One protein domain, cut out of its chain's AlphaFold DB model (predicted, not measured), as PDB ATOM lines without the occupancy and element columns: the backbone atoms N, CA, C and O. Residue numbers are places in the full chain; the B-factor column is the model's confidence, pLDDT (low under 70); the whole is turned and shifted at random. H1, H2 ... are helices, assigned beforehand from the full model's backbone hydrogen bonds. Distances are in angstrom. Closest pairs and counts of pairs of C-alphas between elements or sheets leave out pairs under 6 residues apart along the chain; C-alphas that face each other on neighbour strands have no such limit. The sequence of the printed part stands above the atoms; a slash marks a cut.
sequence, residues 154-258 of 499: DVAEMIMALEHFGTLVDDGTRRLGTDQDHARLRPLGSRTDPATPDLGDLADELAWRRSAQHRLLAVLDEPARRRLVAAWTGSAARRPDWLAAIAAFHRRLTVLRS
ATOM      1  N   ASP A 154      27.599  98.796 172.376       67.88
ATOM      2  CA  ASP A 154      26.849  98.762 171.110       67.88
ATOM      3  C   ASP A 154      27.404  99.766 170.078       67.88
ATOM      4  O   ASP A 154      26.891 100.860 169.867       67.88
ATOM      5  N   VAL A 155      28.464  99.375 169.365       71.25
ATOM      6  CA  VAL A 155      29.005 100.093 168.195       71.25
ATOM      7  C   VAL A 155      27.909 100.357 167.154       71.25
ATOM      8  O   VAL A 155      27.950 101.362 166.455       71.25
ATOM      9  N   ALA A 156      26.902  99.483 167.082       75.62
ATOM     10  CA  ALA A 156      25.722  99.684 166.250       75.62
ATOM     11  C   ALA A 156      24.926 100.938 166.659       75.62
ATOM     12  O   ALA A 156      24.515 101.700 165.790       75.62
ATOM     13  N   GLU A 157      24.762 101.197 167.960       79.31
ATOM     14  CA  GLU A 157      24.105 102.409 168.471       79.31
ATOM     15  C   GLU A 157      24.895 103.663 168.074       79.31
ATOM     16  O   GLU A 157      24.318 104.658 167.643       79.31
ATOM     17  N   MET A 158      26.226 103.584 168.123       77.44
ATOM     18  CA  MET A 158      27.116 104.667 167.702       77.44
ATOM     19  C   MET A 158      27.028 104.949 166.193       77.44
ATOM     20  O   MET A 158      26.977 106.110 165.795       77.44
ATOM     21  N   ILE A 159      26.974 103.910 165.349       79.12
ATOM     22  CA  ILE A 159      26.779 104.062 163.893       79.12
ATOM     23  C   ILE A 159      25.435 104.729 163.606       79.12
ATOM     24  O   ILE A 159      25.402 105.730 162.894       79.12
ATOM     25  N   MET A 160      24.349 104.231 164.205       82.69
ATOM     26  CA  MET A 160      23.016 104.814 164.024       82.69
ATOM     27  C   MET A 160      22.974 106.280 164.467       82.69
ATOM     28  O   MET A 160      22.345 107.111 163.813       82.69
ATOM     29  N   ALA A 161      23.670 106.618 165.553       84.75
ATOM     30  CA  ALA A 161      23.772 107.990 166.022       84.75
ATOM     31  C   ALA A 161      24.550 108.879 165.034       84.75
ATOM     32  O   ALA A 161      24.094 109.979 164.721       84.75
ATOM     33  N   LEU A 162      25.681 108.402 164.493       82.44
ATOM     34  CA  LEU A 162      26.469 109.106 163.468       82.44
ATOM     35  C   LEU A 162      25.670 109.339 162.180       82.44
ATOM     36  O   LEU A 162      25.753 110.412 161.578       82.44
ATOM     37  N   GLU A 163      24.900 108.342 161.749       83.94
ATOM     38  CA  GLU A 163      24.021 108.445 160.585       83.94
ATOM     39  C   GLU A 163      22.909 109.464 160.824       83.94
ATOM     40  O   GLU A 163      22.706 110.347 159.992       83.94
ATOM     41  N   HIS A 164      22.252 109.405 161.984       86.31
ATOM     42  CA  HIS A 164      21.201 110.346 162.350       86.31
ATOM     43  C   HIS A 164      21.723 111.787 162.463       86.31
ATOM     44  O   HIS A 164      21.111 112.707 161.921       86.31
ATOM     45  N   PHE A 165      22.898 111.990 163.066       84.50
ATOM     46  CA  PHE A 165      23.580 113.285 163.042       84.50
ATOM     47  C   PHE A 165      23.796 113.765 161.606       84.50
ATOM     48  O   PHE A 165      23.466 114.899 161.277       84.50
ATOM     49  N   GLY A 166      24.287 112.882 160.731       81.75
ATOM     50  CA  GLY A 166      24.459 113.179 159.314       81.75
ATOM     51  C   GLY A 166      23.167 113.628 158.634       81.75
ATOM     52  O   GLY A 166      23.195 114.621 157.919       81.75
ATOM     53  N   THR A 167      22.039 112.962 158.903       84.50
ATOM     54  CA  THR A 167      20.734 113.363 158.346       84.50
ATOM     55  C   THR A 167      20.306 114.752 158.808       84.50
ATOM     56  O   THR A 167      19.937 115.577 157.982       84.50
ATOM     57  N   LEU A 168      20.449 115.065 160.100       83.19
ATOM     58  CA  LEU A 168      20.073 116.376 160.643       83.19
ATOM     59  C   LEU A 168      20.918 117.510 160.049       83.19
ATOM     60  O   LEU A 168      20.414 118.608 159.804       83.19
ATOM     61  N   VAL A 169      22.198 117.229 159.806       79.94
ATOM     62  CA  VAL A 169      23.142 118.140 159.154       79.94
ATOM     63  C   VAL A 169      22.784 118.357 157.689       79.94
ATOM     64  O   VAL A 169      22.730 119.505 157.248       79.94
ATOM     65  N   ASP A 170      22.520 117.276 156.954       80.50
ATOM     66  CA  ASP A 170      22.151 117.318 155.537       80.50
ATOM     67  C   ASP A 170      20.801 118.058 155.344       80.50
ATOM     68  O   ASP A 170      20.642 118.814 154.386       80.50
ATOM     69  N   ASP A 171      19.880 117.950 156.311       80.88
ATOM     70  CA  ASP A 171      18.596 118.672 156.354       80.88
ATOM     71  C   ASP A 171      18.732 120.167 156.725       80.88
ATOM     72  O   ASP A 171      17.751 120.916 156.723       80.88
ATOM     73  N   GLY A 172      19.937 120.633 157.073       72.38
ATOM     74  CA  GLY A 172      20.179 122.013 157.504       72.38
ATOM     75  C   GLY A 172      19.552 122.353 158.861       72.38
ATOM     76  O   GLY A 172      19.344 123.532 159.179       72.38
ATOM     77  N   THR A 173      19.247 121.336 159.673       72.81
ATOM     78  CA  THR A 173      18.678 121.510 161.010       72.81
ATOM     79  C   THR A 173      19.702 122.209 161.888       72.81
ATOM     80  O   THR A 173      20.793 121.703 162.110       72.81
ATOM     81  N   ARG A 174      19.381 123.400 162.398       66.94
ATOM     82  CA  ARG A 174      20.284 124.099 163.327       66.94
ATOM     83  C   ARG A 174      20.034 123.710 164.774       66.94
ATOM     84  O   ARG A 174      20.999 123.531 165.496       66.94
ATOM     85  N   ARG A 175      18.760 123.549 165.146       67.31
ATOM     86  CA  ARG A 175      18.300 123.254 166.508       67.31
ATOM     87  C   ARG A 175      17.657 121.886 166.577       67.31
ATOM     88  O   ARG A 175      16.780 121.596 165.766       67.31
ATOM     89  N   LEU A 176      18.051 121.096 167.570       69.31
ATOM     90  CA  LEU A 176      17.358 119.855 167.898       69.31
ATOM     91  C   LEU A 176      15.949 120.199 168.392       69.31
ATOM     92  O   LEU A 176      15.770 121.000 169.307       69.31
ATOM     93  N   GLY A 177      14.945 119.675 167.688       64.50
ATOM     94  CA  GLY A 177      13.542 120.013 167.920       64.50
ATOM     95  C   GLY A 177      12.788 118.979 168.749       64.50
ATOM     96  O   GLY A 177      11.716 119.298 169.261       64.50
ATOM     97  N   THR A 178      13.310 117.752 168.871       73.69
ATOM     98  CA  THR A 178      12.603 116.637 169.509       73.69
ATOM     99  C   THR A 178      13.469 115.895 170.527       73.69
ATOM    100  O   THR A 178      14.661 115.667 170.311       73.69
ATOM    101  N   ASP A 179      12.847 115.437 171.618       76.19
ATOM    102  CA  ASP A 179      13.488 114.577 172.628       76.19
ATOM    103  C   ASP A 179      14.038 113.274 172.018       76.19
ATOM    104  O   ASP A 179      14.997 112.684 172.518       76.19
ATOM    105  N   GLN A 180      13.448 112.830 170.905       79.19
ATOM    106  CA  GLN A 180      13.874 111.650 170.166       79.19
ATOM    107  C   GLN A 180      15.217 111.866 169.458       79.19
ATOM    108  O   GLN A 180      16.059 110.965 169.496       79.19
ATOM    109  N   ASP A 181      15.447 113.042 168.868       78.19
ATOM    110  CA  ASP A 181      16.737 113.373 168.253       78.19
ATOM    111  C   ASP A 181      17.829 113.454 169.327       78.19
ATOM    112  O   ASP A 181      18.907 112.878 169.180       78.19
ATOM    113  N   HIS A 182      17.516 114.058 170.478       75.75
ATOM    114  CA  HIS A 182      18.421 114.084 171.630       75.75
ATOM    115  C   HIS A 182      18.780 112.676 172.123       75.75
ATOM    116  O   HIS A 182      19.956 112.369 172.328       75.75
ATOM    117  N   ALA A 183      17.791 111.790 172.273       78.19
ATOM    118  CA  ALA A 183      18.024 110.416 172.712       78.19
ATOM    119  C   ALA A 183      18.897 109.623 171.725       78.19
ATOM    120  O   ALA A 183      19.736 108.828 172.153       78.19
ATOM    121  N   ARG A 184      18.722 109.857 170.418       80.62
ATOM    122  CA  ARG A 184      19.484 109.202 169.345       80.62
ATOM    123  C   ARG A 184      20.908 109.726 169.202       80.62
ATOM    124  O   ARG A 184      21.775 108.970 168.784       80.62
ATOM    125  N   LEU A 185      21.159 110.985 169.553       79.19
ATOM    126  CA  LEU A 185      22.492 111.600 169.509       79.19
ATOM    127  C   LEU A 185      23.287 111.435 170.808       79.19
ATOM    128  O   LEU A 185      24.499 111.643 170.817       79.19
ATOM    129  N   ARG A 186      22.637 111.001 171.892       77.19
ATOM    130  CA  ARG A 186      23.259 110.709 173.192       77.19
ATOM    131  C   ARG A 186      24.526 109.835 173.126       77.19
ATOM    132  O   ARG A 186      25.411 110.077 173.940       77.19
ATOM    133  N   PRO A 187      24.667 108.848 172.216       77.75
ATOM    134  CA  PRO A 187      25.917 108.098 172.075       77.75
ATOM    135  C   PRO A 187      27.098 108.945 171.578       77.75
ATOM    136  O   PRO A 187      28.241 108.627 171.902       77.75
ATOM    137  N   LEU A 188      26.841 110.008 170.804       73.88
ATOM    138  CA  LEU A 188      27.877 110.890 170.248       73.88
ATOM    139  C   LEU A 188      28.349 111.949 171.242       73.88
ATOM    140  O   LEU A 188      29.531 112.294 171.242       73.88
ATOM    141  N   GLY A 189      27.426 112.474 172.049       63.91
ATOM    142  CA  GLY A 189      27.704 113.518 173.033       63.91
ATOM    143  C   GLY A 189      28.333 112.978 174.315       63.91
ATOM    144  O   GLY A 189      28.218 111.794 174.656       63.91
ATOM    145  N   SER A 190      29.001 113.850 175.072       55.91
ATOM    146  CA  SER A 190      29.482 113.479 176.402       55.91
ATOM    147  C   SER A 190      28.302 113.044 177.302       55.91
ATOM    148  O   SER A 190      27.258 113.691 177.354       55.91
ATOM    149  N   ARG A 191      28.446 111.921 178.030       48.81
ATOM    150  CA  ARG A 191      27.459 111.342 178.984       48.81
ATOM    151  C   ARG A 191      27.135 112.246 180.196       48.81
ATOM    152  O   ARG A 191      26.923 111.741 181.296       48.81
ATOM    153  N   THR A 192      27.194 113.568 180.064       39.97
ATOM    154  CA  THR A 192      27.149 114.503 181.197       39.97
ATOM    155  C   THR A 192      26.393 115.799 180.904       39.97
ATOM    156  O   THR A 192      26.492 116.715 181.709       39.97
ATOM    157  N   ASP A 193      25.598 115.870 179.831       46.94
ATOM    158  CA  ASP A 193      24.721 117.023 179.597       46.94
ATOM    159  C   ASP A 193      23.223 116.669 179.729       46.94
ATOM    160  O   ASP A 193      22.664 115.978 178.871       46.94
ATOM    161  N   PRO A 194      22.554 117.098 180.818       40.25
ATOM    162  CA  PRO A 194      21.099 117.058 180.967       40.25
ATOM    163  C   PRO A 194      20.361 118.161 180.187       40.25
ATOM    164  O   PRO A 194      19.132 118.127 180.135       40.25
ATOM    165  N   ALA A 195      21.063 119.145 179.613       43.97
ATOM    166  CA  ALA A 195      20.488 120.326 178.975       43.97
ATOM    167  C   ALA A 195      20.776 120.341 177.461       43.97
ATOM    168  O   ALA A 195      21.578 121.121 176.970       43.97
ATOM    169  N   THR A 196      20.095 119.442 176.743       50.34
ATOM    170  CA  THR A 196      19.788 119.496 175.298       50.34
ATOM    171  C   THR A 196      20.702 120.389 174.425       50.34
ATOM    172  O   THR A 196      20.393 121.566 174.218       50.34
ATOM    173  N   PRO A 197      21.791 119.842 173.838       55.44
ATOM    174  CA  PRO A 197      22.697 120.634 173.010       55.44
ATOM    175  C   PRO A 197      22.012 121.109 171.724       55.44
ATOM    176  O   PRO A 197      21.206 120.395 171.125       55.44
ATOM    177  N   ASP A 198      22.351 122.317 171.276       66.56
ATOM    178  CA  ASP A 198      22.096 122.736 169.897       66.56
ATOM    179  C   ASP A 198      22.847 121.785 168.941       66.56
ATOM    180  O   ASP A 198      23.904 121.262 169.306       66.56
ATOM    181  N   LEU A 199      22.369 121.556 167.708       70.25
ATOM    182  CA  LEU A 199      23.105 120.670 166.783       70.25
ATOM    183  C   LEU A 199      24.496 121.249 166.474       70.25
ATOM    184  O   LEU A 199      25.464 120.505 166.319       70.25
ATOM    185  N   GLY A 200      24.594 122.583 166.440       69.25
ATOM    186  CA  GLY A 200      25.862 123.299 166.322       69.25
ATOM    187  C   GLY A 200      26.816 123.032 167.487       69.25
ATOM    188  O   GLY A 200      27.990 122.776 167.247       69.25
ATOM    189  N   ASP A 201      26.314 123.006 168.725       71.19
ATOM    190  CA  ASP A 201      27.142 122.759 169.913       71.19
ATOM    191  C   ASP A 201      27.731 121.335 169.883       71.19
ATOM    192  O   ASP A 201      28.923 121.141 170.121       71.19
ATOM    193  N   LEU A 202      26.918 120.337 169.508       75.19
ATOM    194  CA  LEU A 202      27.386 118.957 169.345       75.19
ATOM    195  C   LEU A 202      28.402 118.829 168.197       75.19
ATOM    196  O   LEU A 202      29.394 118.109 168.318       75.19
ATOM    197  N   ALA A 203      28.174 119.521 167.078       74.25
ATOM    198  CA  ALA A 203      29.107 119.536 165.955       74.25
ATOM    199  C   ALA A 203      30.465 120.139 166.353       74.25
ATOM    200  O   ALA A 203      31.506 119.571 166.009       74.25
ATOM    201  N   ASP A 204      30.456 121.241 167.107       71.31
ATOM    202  CA  ASP A 204      31.655 121.907 167.619       71.31
ATOM    203  C   ASP A 204      32.426 120.994 168.593       71.31
ATOM    204  O   ASP A 204      33.648 120.842 168.466       71.31
ATOM    205  N   GLU A 205      31.730 120.311 169.511       72.25
ATOM    206  CA  GLU A 205      32.330 119.333 170.434       72.25
ATOM    207  C   GLU A 205      33.027 118.197 169.670       72.25
ATOM    208  O   GLU A 205      34.197 117.874 169.919       72.25
ATOM    209  N   LEU A 206      32.325 117.606 168.701       75.06
ATOM    210  CA  LEU A 206      32.826 116.487 167.911       75.06
ATOM    211  C   LEU A 206      34.001 116.885 167.010       75.06
ATOM    212  O   LEU A 206      34.980 116.137 166.892       75.06
ATOM    213  N   ALA A 207      33.937 118.066 166.394       73.00
ATOM    214  CA  ALA A 207      35.024 118.612 165.594       73.00
ATOM    215  C   ALA A 207      36.271 118.860 166.448       73.00
ATOM    216  O   ALA A 207      37.370 118.453 166.059       73.00
ATOM    217  N   TRP A 208      36.113 119.456 167.634       72.00
ATOM    218  CA  TRP A 208      37.235 119.626 168.550       72.00
ATOM    219  C   TRP A 208      37.838 118.284 168.963       72.00
ATOM    220  O   TRP A 208      39.059 118.139 168.910       72.00
ATOM    221  N   ARG A 209      37.013 117.288 169.318       72.00
ATOM    222  CA  ARG A 209      37.497 115.964 169.739       72.00
ATOM    223  C   ARG A 209      38.344 115.316 168.648       72.00
ATOM    224  O   ARG A 209      39.416 114.786 168.937       72.00
ATOM    225  N   ARG A 210      37.903 115.406 167.390       73.38
ATOM    226  CA  ARG A 210      38.677 114.952 166.230       73.38
ATOM    227  C   ARG A 210      40.011 115.693 166.125       73.38
ATOM    228  O   ARG A 210      41.047 115.055 165.949       73.38
ATOM    229  N   SER A 211      40.009 117.021 166.224       68.25
ATOM    230  CA  SER A 211      41.246 117.804 166.152       68.25
ATOM    231  C   SER A 211      42.203 117.469 167.301       68.25
ATOM    232  O   SER A 211      43.396 117.308 167.061       68.25
ATOM    233  N   ALA A 212      41.696 117.276 168.521       67.44
ATOM    234  CA  ALA A 212      42.481 116.828 169.669       67.44
ATOM    235  C   ALA A 212      43.102 115.440 169.432       67.44
ATOM    236  O   ALA A 212      44.286 115.247 169.697       67.44
ATOM    237  N   GLN A 213      42.350 114.496 168.855       68.62
ATOM    238  CA  GLN A 213      42.865 113.175 168.474       68.62
ATOM    239  C   GLN A 213      43.972 113.260 167.416       68.62
ATOM    240  O   GLN A 213      45.000 112.597 167.549       68.62
ATOM    241  N   HIS A 214      43.787 114.072 166.372       69.69
ATOM    242  CA  HIS A 214      44.813 114.266 165.345       69.69
ATOM    243  C   HIS A 214      46.090 114.890 165.918       69.69
ATOM    244  O   HIS A 214      47.180 114.425 165.591       69.69
ATOM    245  N   ARG A 215      45.965 115.890 166.802       67.25
ATOM    246  CA  ARG A 215      47.111 116.493 167.501       67.25
ATOM    247  C   ARG A 215      47.834 115.477 168.374       67.25
ATOM    248  O   ARG A 215      49.049 115.357 168.279       67.25
ATOM    249  N   LEU A 216      47.090 114.691 169.152       66.38
ATOM    250  CA  LEU A 216      47.666 113.621 169.963       66.38
ATOM    251  C   LEU A 216      48.503 112.674 169.096       66.38
ATOM    252  O   LEU A 216      49.671 112.451 169.386       66.38
ATOM    253  N   LEU A 217      47.950 112.180 167.986       68.44
ATOM    254  CA  LEU A 217      48.670 111.289 167.068       68.44
ATOM    255  C   LEU A 217      49.933 111.913 166.459       68.44
ATOM    256  O   LEU A 217      50.873 111.179 166.152       68.44
ATOM    257  N   ALA A 218      49.956 113.233 166.265       68.75
ATOM    258  CA  ALA A 218      51.129 113.939 165.761       68.75
ATOM    259  C   ALA A 218      52.257 113.991 166.803       68.75
ATOM    260  O   ALA A 218      53.417 113.797 166.441       68.75
ATOM    261  N   VAL A 219      51.904 114.191 168.077       68.50
ATOM    262  CA  VAL A 219      52.847 114.384 169.191       68.50
ATOM    263  C   VAL A 219      53.342 113.063 169.795       68.50
ATOM    264  O   VAL A 219      54.442 113.012 170.339       68.50
ATOM    265  N   LEU A 220      52.575 111.973 169.684       71.38
ATOM    266  CA  LEU A 220      52.979 110.671 170.221       71.38
ATOM    267  C   LEU A 220      54.295 110.170 169.615       71.38
ATOM    268  O   LEU A 220      54.497 110.202 168.395       71.38
ATOM    269  N   ASP A 221      55.145 109.600 170.469       78.25
ATOM    270  CA  ASP A 221      56.330 108.889 170.019       78.25
ATOM    271  C   ASP A 221      55.958 107.667 169.157       78.25
ATOM    272  O   ASP A 221      54.836 107.144 169.155       78.25
ATOM    273  N   GLU A 222      56.906 107.233 168.338       83.19
ATOM    274  CA  GLU A 222      56.693 106.152 167.382       83.19
ATOM    275  C   GLU A 222      56.272 104.814 168.055       83.19
ATOM    276  O   GLU A 222      55.354 104.148 167.559       83.19
ATOM    277  N   PRO A 223      56.838 104.403 169.210       84.44
ATOM    278  CA  PRO A 223      56.349 103.245 169.961       84.44
ATOM    279  C   PRO A 223      54.891 103.363 170.433       84.44
ATOM    280  O   PRO A 223      54.114 102.422 170.225       84.44
ATOM    281  N   ALA A 224      54.492 104.489 171.036       81.12
ATOM    282  CA  ALA A 224      53.121 104.694 171.495       81.12
ATOM    283  C   ALA A 224      52.137 104.725 170.327       81.12
ATOM    284  O   ALA A 224      51.067 104.111 170.395       81.12
ATOM    285  N   ARG A 225      52.522 105.376 169.225       81.75
ATOM    286  CA  ARG A 225      51.740 105.431 167.988       81.75
ATOM    287  C   ARG A 225      51.458 104.035 167.449       81.75
ATOM    288  O   ARG A 225      50.301 103.710 167.188       81.75
ATOM    289  N   ARG A 226      52.475 103.170 167.356       84.94
ATOM    290  CA  ARG A 226      52.289 101.769 166.937       84.94
ATOM    291  C   ARG A 226      51.358 101.000 167.863       84.94
ATOM    292  O   ARG A 226      50.488 100.280 167.378       84.94
ATOM    293  N   ARG A 227      51.505 101.159 169.183       84.44
ATOM    294  CA  ARG A 227      50.634 100.500 170.169       84.44
ATOM    295  C   ARG A 227      49.174 100.925 169.998       84.44
ATOM    296  O   ARG A 227      48.288 100.070 169.997       84.44
ATOM    297  N   LEU A 228      48.926 102.218 169.799       81.06
ATOM    298  CA  LEU A 228      47.588 102.755 169.574       81.06
ATOM    299  C   LEU A 228      46.994 102.281 168.237       81.06
ATOM    300  O   LEU A 228      45.848 101.838 168.202       81.06
ATOM    301  N   VAL A 229      47.777 102.301 167.152       81.00
ATOM    302  CA  VAL A 229      47.357 101.791 165.834       81.00
ATOM    303  C   VAL A 229      47.051 100.294 165.889       81.00
ATOM    304  O   VAL A 229      46.065  99.852 165.299       81.00
ATOM    305  N   ALA A 230      47.829  99.500 166.625       82.88
ATOM    306  CA  ALA A 230      47.558  98.076 166.816       82.88
ATOM    307  C   ALA A 230      46.247  97.840 167.587       82.88
ATOM    308  O   ALA A 230      45.439  97.000 167.190       82.88
ATOM    309  N   ALA A 231      45.984  98.619 168.642       79.62
ATOM    310  CA  ALA A 231      44.714  98.558 169.369       79.62
ATOM    311  C   ALA A 231      43.526  98.967 168.478       79.62
ATOM    312  O   ALA A 231      42.506  98.277 168.441       79.62
ATOM    313  N   TRP A 232      43.680 100.044 167.699       75.81
ATOM    314  CA  TRP A 232      42.660 100.511 166.764       75.81
ATOM    315  C   TRP A 232      42.372  99.471 165.684       75.81
ATOM    316  O   TRP A 232      41.224  99.076 165.507       75.81
ATOM    317  N   THR A 233      43.396  98.971 164.992       75.44
ATOM    318  CA  THR A 233      43.241  97.962 163.931       75.44
ATOM    319  C   THR A 233      42.669  96.654 164.476       75.44
ATOM    320  O   THR A 233      41.781  96.084 163.847       75.44
ATOM    321  N   GLY A 234      43.060  96.227 165.680       75.12
ATOM    322  CA  GLY A 234      42.465  95.069 166.358       75.12
ATOM    323  C   GLY A 234      40.978  95.237 166.712       75.12
ATOM    324  O   GLY A 234      40.240  94.244 166.765       75.12
ATOM    325  N   SER A 235      40.523  96.476 166.930       68.06
ATOM    326  CA  SER A 235      39.104  96.800 167.157       68.06
ATOM    327  C   SER A 235      38.323  96.976 165.843       68.06
ATOM    328  O   SER A 235      37.225  96.438 165.701       68.06
ATOM    329  N   ALA A 236      38.914  97.648 164.849       64.75
ATOM    330  CA  ALA A 236      38.301  97.990 163.568       64.75
ATOM    331  C   ALA A 236      38.253  96.819 162.574       64.75
ATOM    332  O   ALA A 236      37.294  96.716 161.812       64.75
ATOM    333  N   ALA A 237      39.222  95.894 162.601       62.03
ATOM    334  CA  ALA A 237      39.253  94.727 161.706       62.03
ATOM    335  C   ALA A 237      38.010  93.828 161.830       62.03
ATOM    336  O   ALA A 237      37.746  93.003 160.960       62.03
ATOM    337  N   ARG A 238      37.224  93.991 162.898       63.44
ATOM    338  CA  ARG A 238      35.991  93.237 163.133       63.44
ATOM    339  C   ARG A 238      34.755  93.869 162.483       63.44
ATOM    340  O   ARG A 238      33.710  93.228 162.512       63.44
ATOM    341  N   ARG A 239      34.831  95.100 161.942       69.25
ATOM    342  CA  ARG A 239      33.675  95.844 161.394       69.25
ATOM    343  C   ARG A 239      34.065  96.827 160.265       69.25
ATOM    344  O   ARG A 239      34.442  97.960 160.561       69.25
ATOM    345  N   PRO A 240      33.935  96.451 158.980       69.38
ATOM    346  CA  PRO A 240      34.267  97.335 157.854       69.38
ATOM    347  C   PRO A 240      33.342  98.564 157.745       69.38
ATOM    348  O   PRO A 240      33.815  99.654 157.420       69.38
ATOM    349  N   ASP A 241      32.063  98.425 158.106       71.38
ATOM    350  CA  ASP A 241      31.058  99.501 158.010       71.38
ATOM    351  C   ASP A 241      31.371 100.691 158.937       71.38
ATOM    352  O   ASP A 241      31.072 101.845 158.631       71.38
ATOM    353  N   TRP A 242      32.065 100.427 160.047       73.38
ATOM    354  CA  TRP A 242      32.474 101.430 161.032       73.38
ATOM    355  C   TRP A 242      33.454 102.461 160.456       73.38
ATOM    356  O   TRP A 242      33.312 103.664 160.685       73.38
ATOM    357  N   LEU A 243      34.434 102.008 159.666       73.00
ATOM    358  CA  LEU A 243      35.427 102.894 159.052       73.00
ATOM    359  C   LEU A 243      34.786 103.809 158.001       73.00
ATOM    360  O   LEU A 243      35.124 104.992 157.921       73.00
ATOM    361  N   ALA A 244      33.836 103.278 157.228       77.12
ATOM    362  CA  ALA A 244      33.088 104.050 156.241       77.12
ATOM    363  C   ALA A 244      32.204 105.120 156.906       77.12
ATOM    364  O   ALA A 244      32.213 106.275 156.466       77.12
ATOM    365  N   ALA A 245      31.512 104.767 157.997       74.19
ATOM    366  CA  ALA A 245      30.676 105.687 158.767       74.19
ATOM    367  C   ALA A 245      31.490 106.848 159.369       74.19
ATOM    368  O   ALA A 245      31.127 108.012 159.188       74.19
ATOM    369  N   ILE A 246      32.640 106.561 159.998       74.38
ATOM    370  CA  ILE A 246      33.545 107.595 160.536       74.38
ATOM    371  C   ILE A 246      34.051 108.520 159.423       74.38
ATOM    372  O   ILE A 246      34.055 109.741 159.581       74.38
ATOM    373  N   ALA A 247      34.473 107.963 158.285       77.44
ATOM    374  CA  ALA A 247      34.984 108.763 157.178       77.44
ATOM    375  C   ALA A 247      33.909 109.699 156.594       77.44
ATOM    376  O   ALA A 247      34.198 110.858 156.285       77.44
ATOM    377  N   ALA A 248      32.665 109.225 156.462       76.06
ATOM    378  CA  ALA A 248      31.538 110.044 156.019       76.06
ATOM    379  C   ALA A 248      31.213 111.163 157.017       76.06
ATOM    380  O   ALA A 248      31.055 112.320 156.626       76.06
ATOM    381  N   PHE A 249      31.196 110.834 158.306       79.69
ATOM    382  CA  PHE A 249      31.009 111.789 159.390       79.69
ATOM    383  C   PHE A 249      32.083 112.890 159.403       79.69
ATOM    384  O   PHE A 249      31.763 114.077 159.454       79.69
ATOM    385  N   HIS A 250      33.357 112.518 159.259       73.62
ATOM    386  CA  HIS A 250      34.468 113.467 159.192       73.62
ATOM    387  C   HIS A 250      34.336 114.469 158.041       73.62
ATOM    388  O   HIS A 250      34.692 115.633 158.219       73.62
ATOM    389  N   ARG A 251      33.821 114.051 156.878       75.31
ATOM    390  CA  ARG A 251      33.560 114.972 155.759       75.31
ATOM    391  C   ARG A 251      32.461 115.978 156.100       75.31
ATOM    392  O   ARG A 251      32.644 117.165 155.855       75.31
ATOM    393  N   ARG A 252      31.361 115.523 156.709       73.12
ATOM    394  CA  ARG A 252      30.230 116.384 157.101       73.12
ATOM    395  C   ARG A 252      30.614 117.430 158.149       73.12
ATOM    396  O   ARG A 252      30.249 118.593 158.004       73.12
ATOM    397  N   LEU A 253      31.405 117.055 159.158       71.25
ATOM    398  CA  LEU A 253      31.905 118.009 160.160       71.25
ATOM    399  C   LEU A 253      32.758 119.125 159.545       71.25
ATOM    400  O   LEU A 253      32.662 120.275 159.966       71.25
ATOM    401  N   THR A 254      33.586 118.799 158.548       66.12
ATOM    402  CA  THR A 254      34.393 119.810 157.853       66.12
ATOM    403  C   THR A 254      33.500 120.848 157.167       66.12
ATOM    404  O   THR A 254      33.774 122.038 157.287       66.12
ATOM    405  N   VAL A 255      32.409 120.407 156.528       64.69
ATOM    406  CA  VAL A 255      31.456 121.273 155.810       64.69
ATOM    407  C   VAL A 255      30.676 122.197 156.754       64.69
ATOM    408  O   VAL A 255      30.492 123.370 156.444       64.69
ATOM    409  N   LEU A 256      30.240 121.703 157.919       62.97
ATOM    410  CA  LEU A 256      29.503 122.512 158.905       62.97
ATOM    411  C   LEU A 256      30.321 123.678 159.464       62.97
ATOM    412  O   LEU A 256      29.780 124.757 159.696       62.97
ATOM    413  N   ARG A 257      31.618 123.455 159.701       59.22
ATOM    414  CA  ARG A 257      32.504 124.471 160.281       59.22
ATOM    415  C   ARG A 257      33.026 125.452 159.230       59.22
ATOM    416  O   ARG A 257      33.271 126.610 159.553       59.22
ATOM    417  N   SER A 258      33.172 125.026 157.974       53.25
ATOM    418  CA  SER A 258      33.646 125.867 156.866       53.25
ATOM    419  C   SER A 258      32.564 126.816 156.335       53.25
ATOM    420  O   SER A 258      32.405 126.948 155.126       53.25
TER     421      SER A 258
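This is residues 154 to 258 of the 499 residues of the protein "Uncharacterized protein with von Willebrand factor type A (VWA) domain" of Microlunatus parietis (UniProt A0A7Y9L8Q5). Helices H3, H4 and H5 frame an open triangle: H4 turns off the end of H3, and H5 comes back to H3. H1 packs side by side on H5, and short H2 packs on H1. The printed part has 105 residues, with five named helices in order H1 to H5, which hold 77 of them, and no named strand; its class is all helix, and it is only just compact, close to loose, with a radius of gyration of the C-alphas of 15.0 A and spans of 46 by 27 by 26 A.

Start at H1, residues 155 to 170; it touches H5, residues 240 to 257, at a shallow tilt of 32 degrees, closest at C-alphas 159 and 245, 6.6 A apart. H1 touches H2, residues 179 to 185, with residues 160 to 165 alone, closest at C-alphas 161 and 185, 5.2 A. H3, residues 199 to 219, touches H5 with residues 203 to 207 alone, closest at C-alphas 207 and 253, 6.3 A. H4, residues 222 to 236, is close to but not clearly touching H3, closest at C-alphas 217 and 225, 6.7 A. Every O i to N i+4 pair is within hydrogen-bond range in H1, H2, H3 and H4; in H5, 13 of 14.

Find C-alpha 155 at (29.005, 100.093, 168.195), where H1 begins. H3 runs 30.5 A; H5 runs 27.3 A to C-alpha 257 at (32.504, 124.471, 160.281).

The printed part has no cut; residues 186 to 198 make the long link. Mean pLDDT of the printed part is 72.2, with 36 residues under 70, among them 189 to 198.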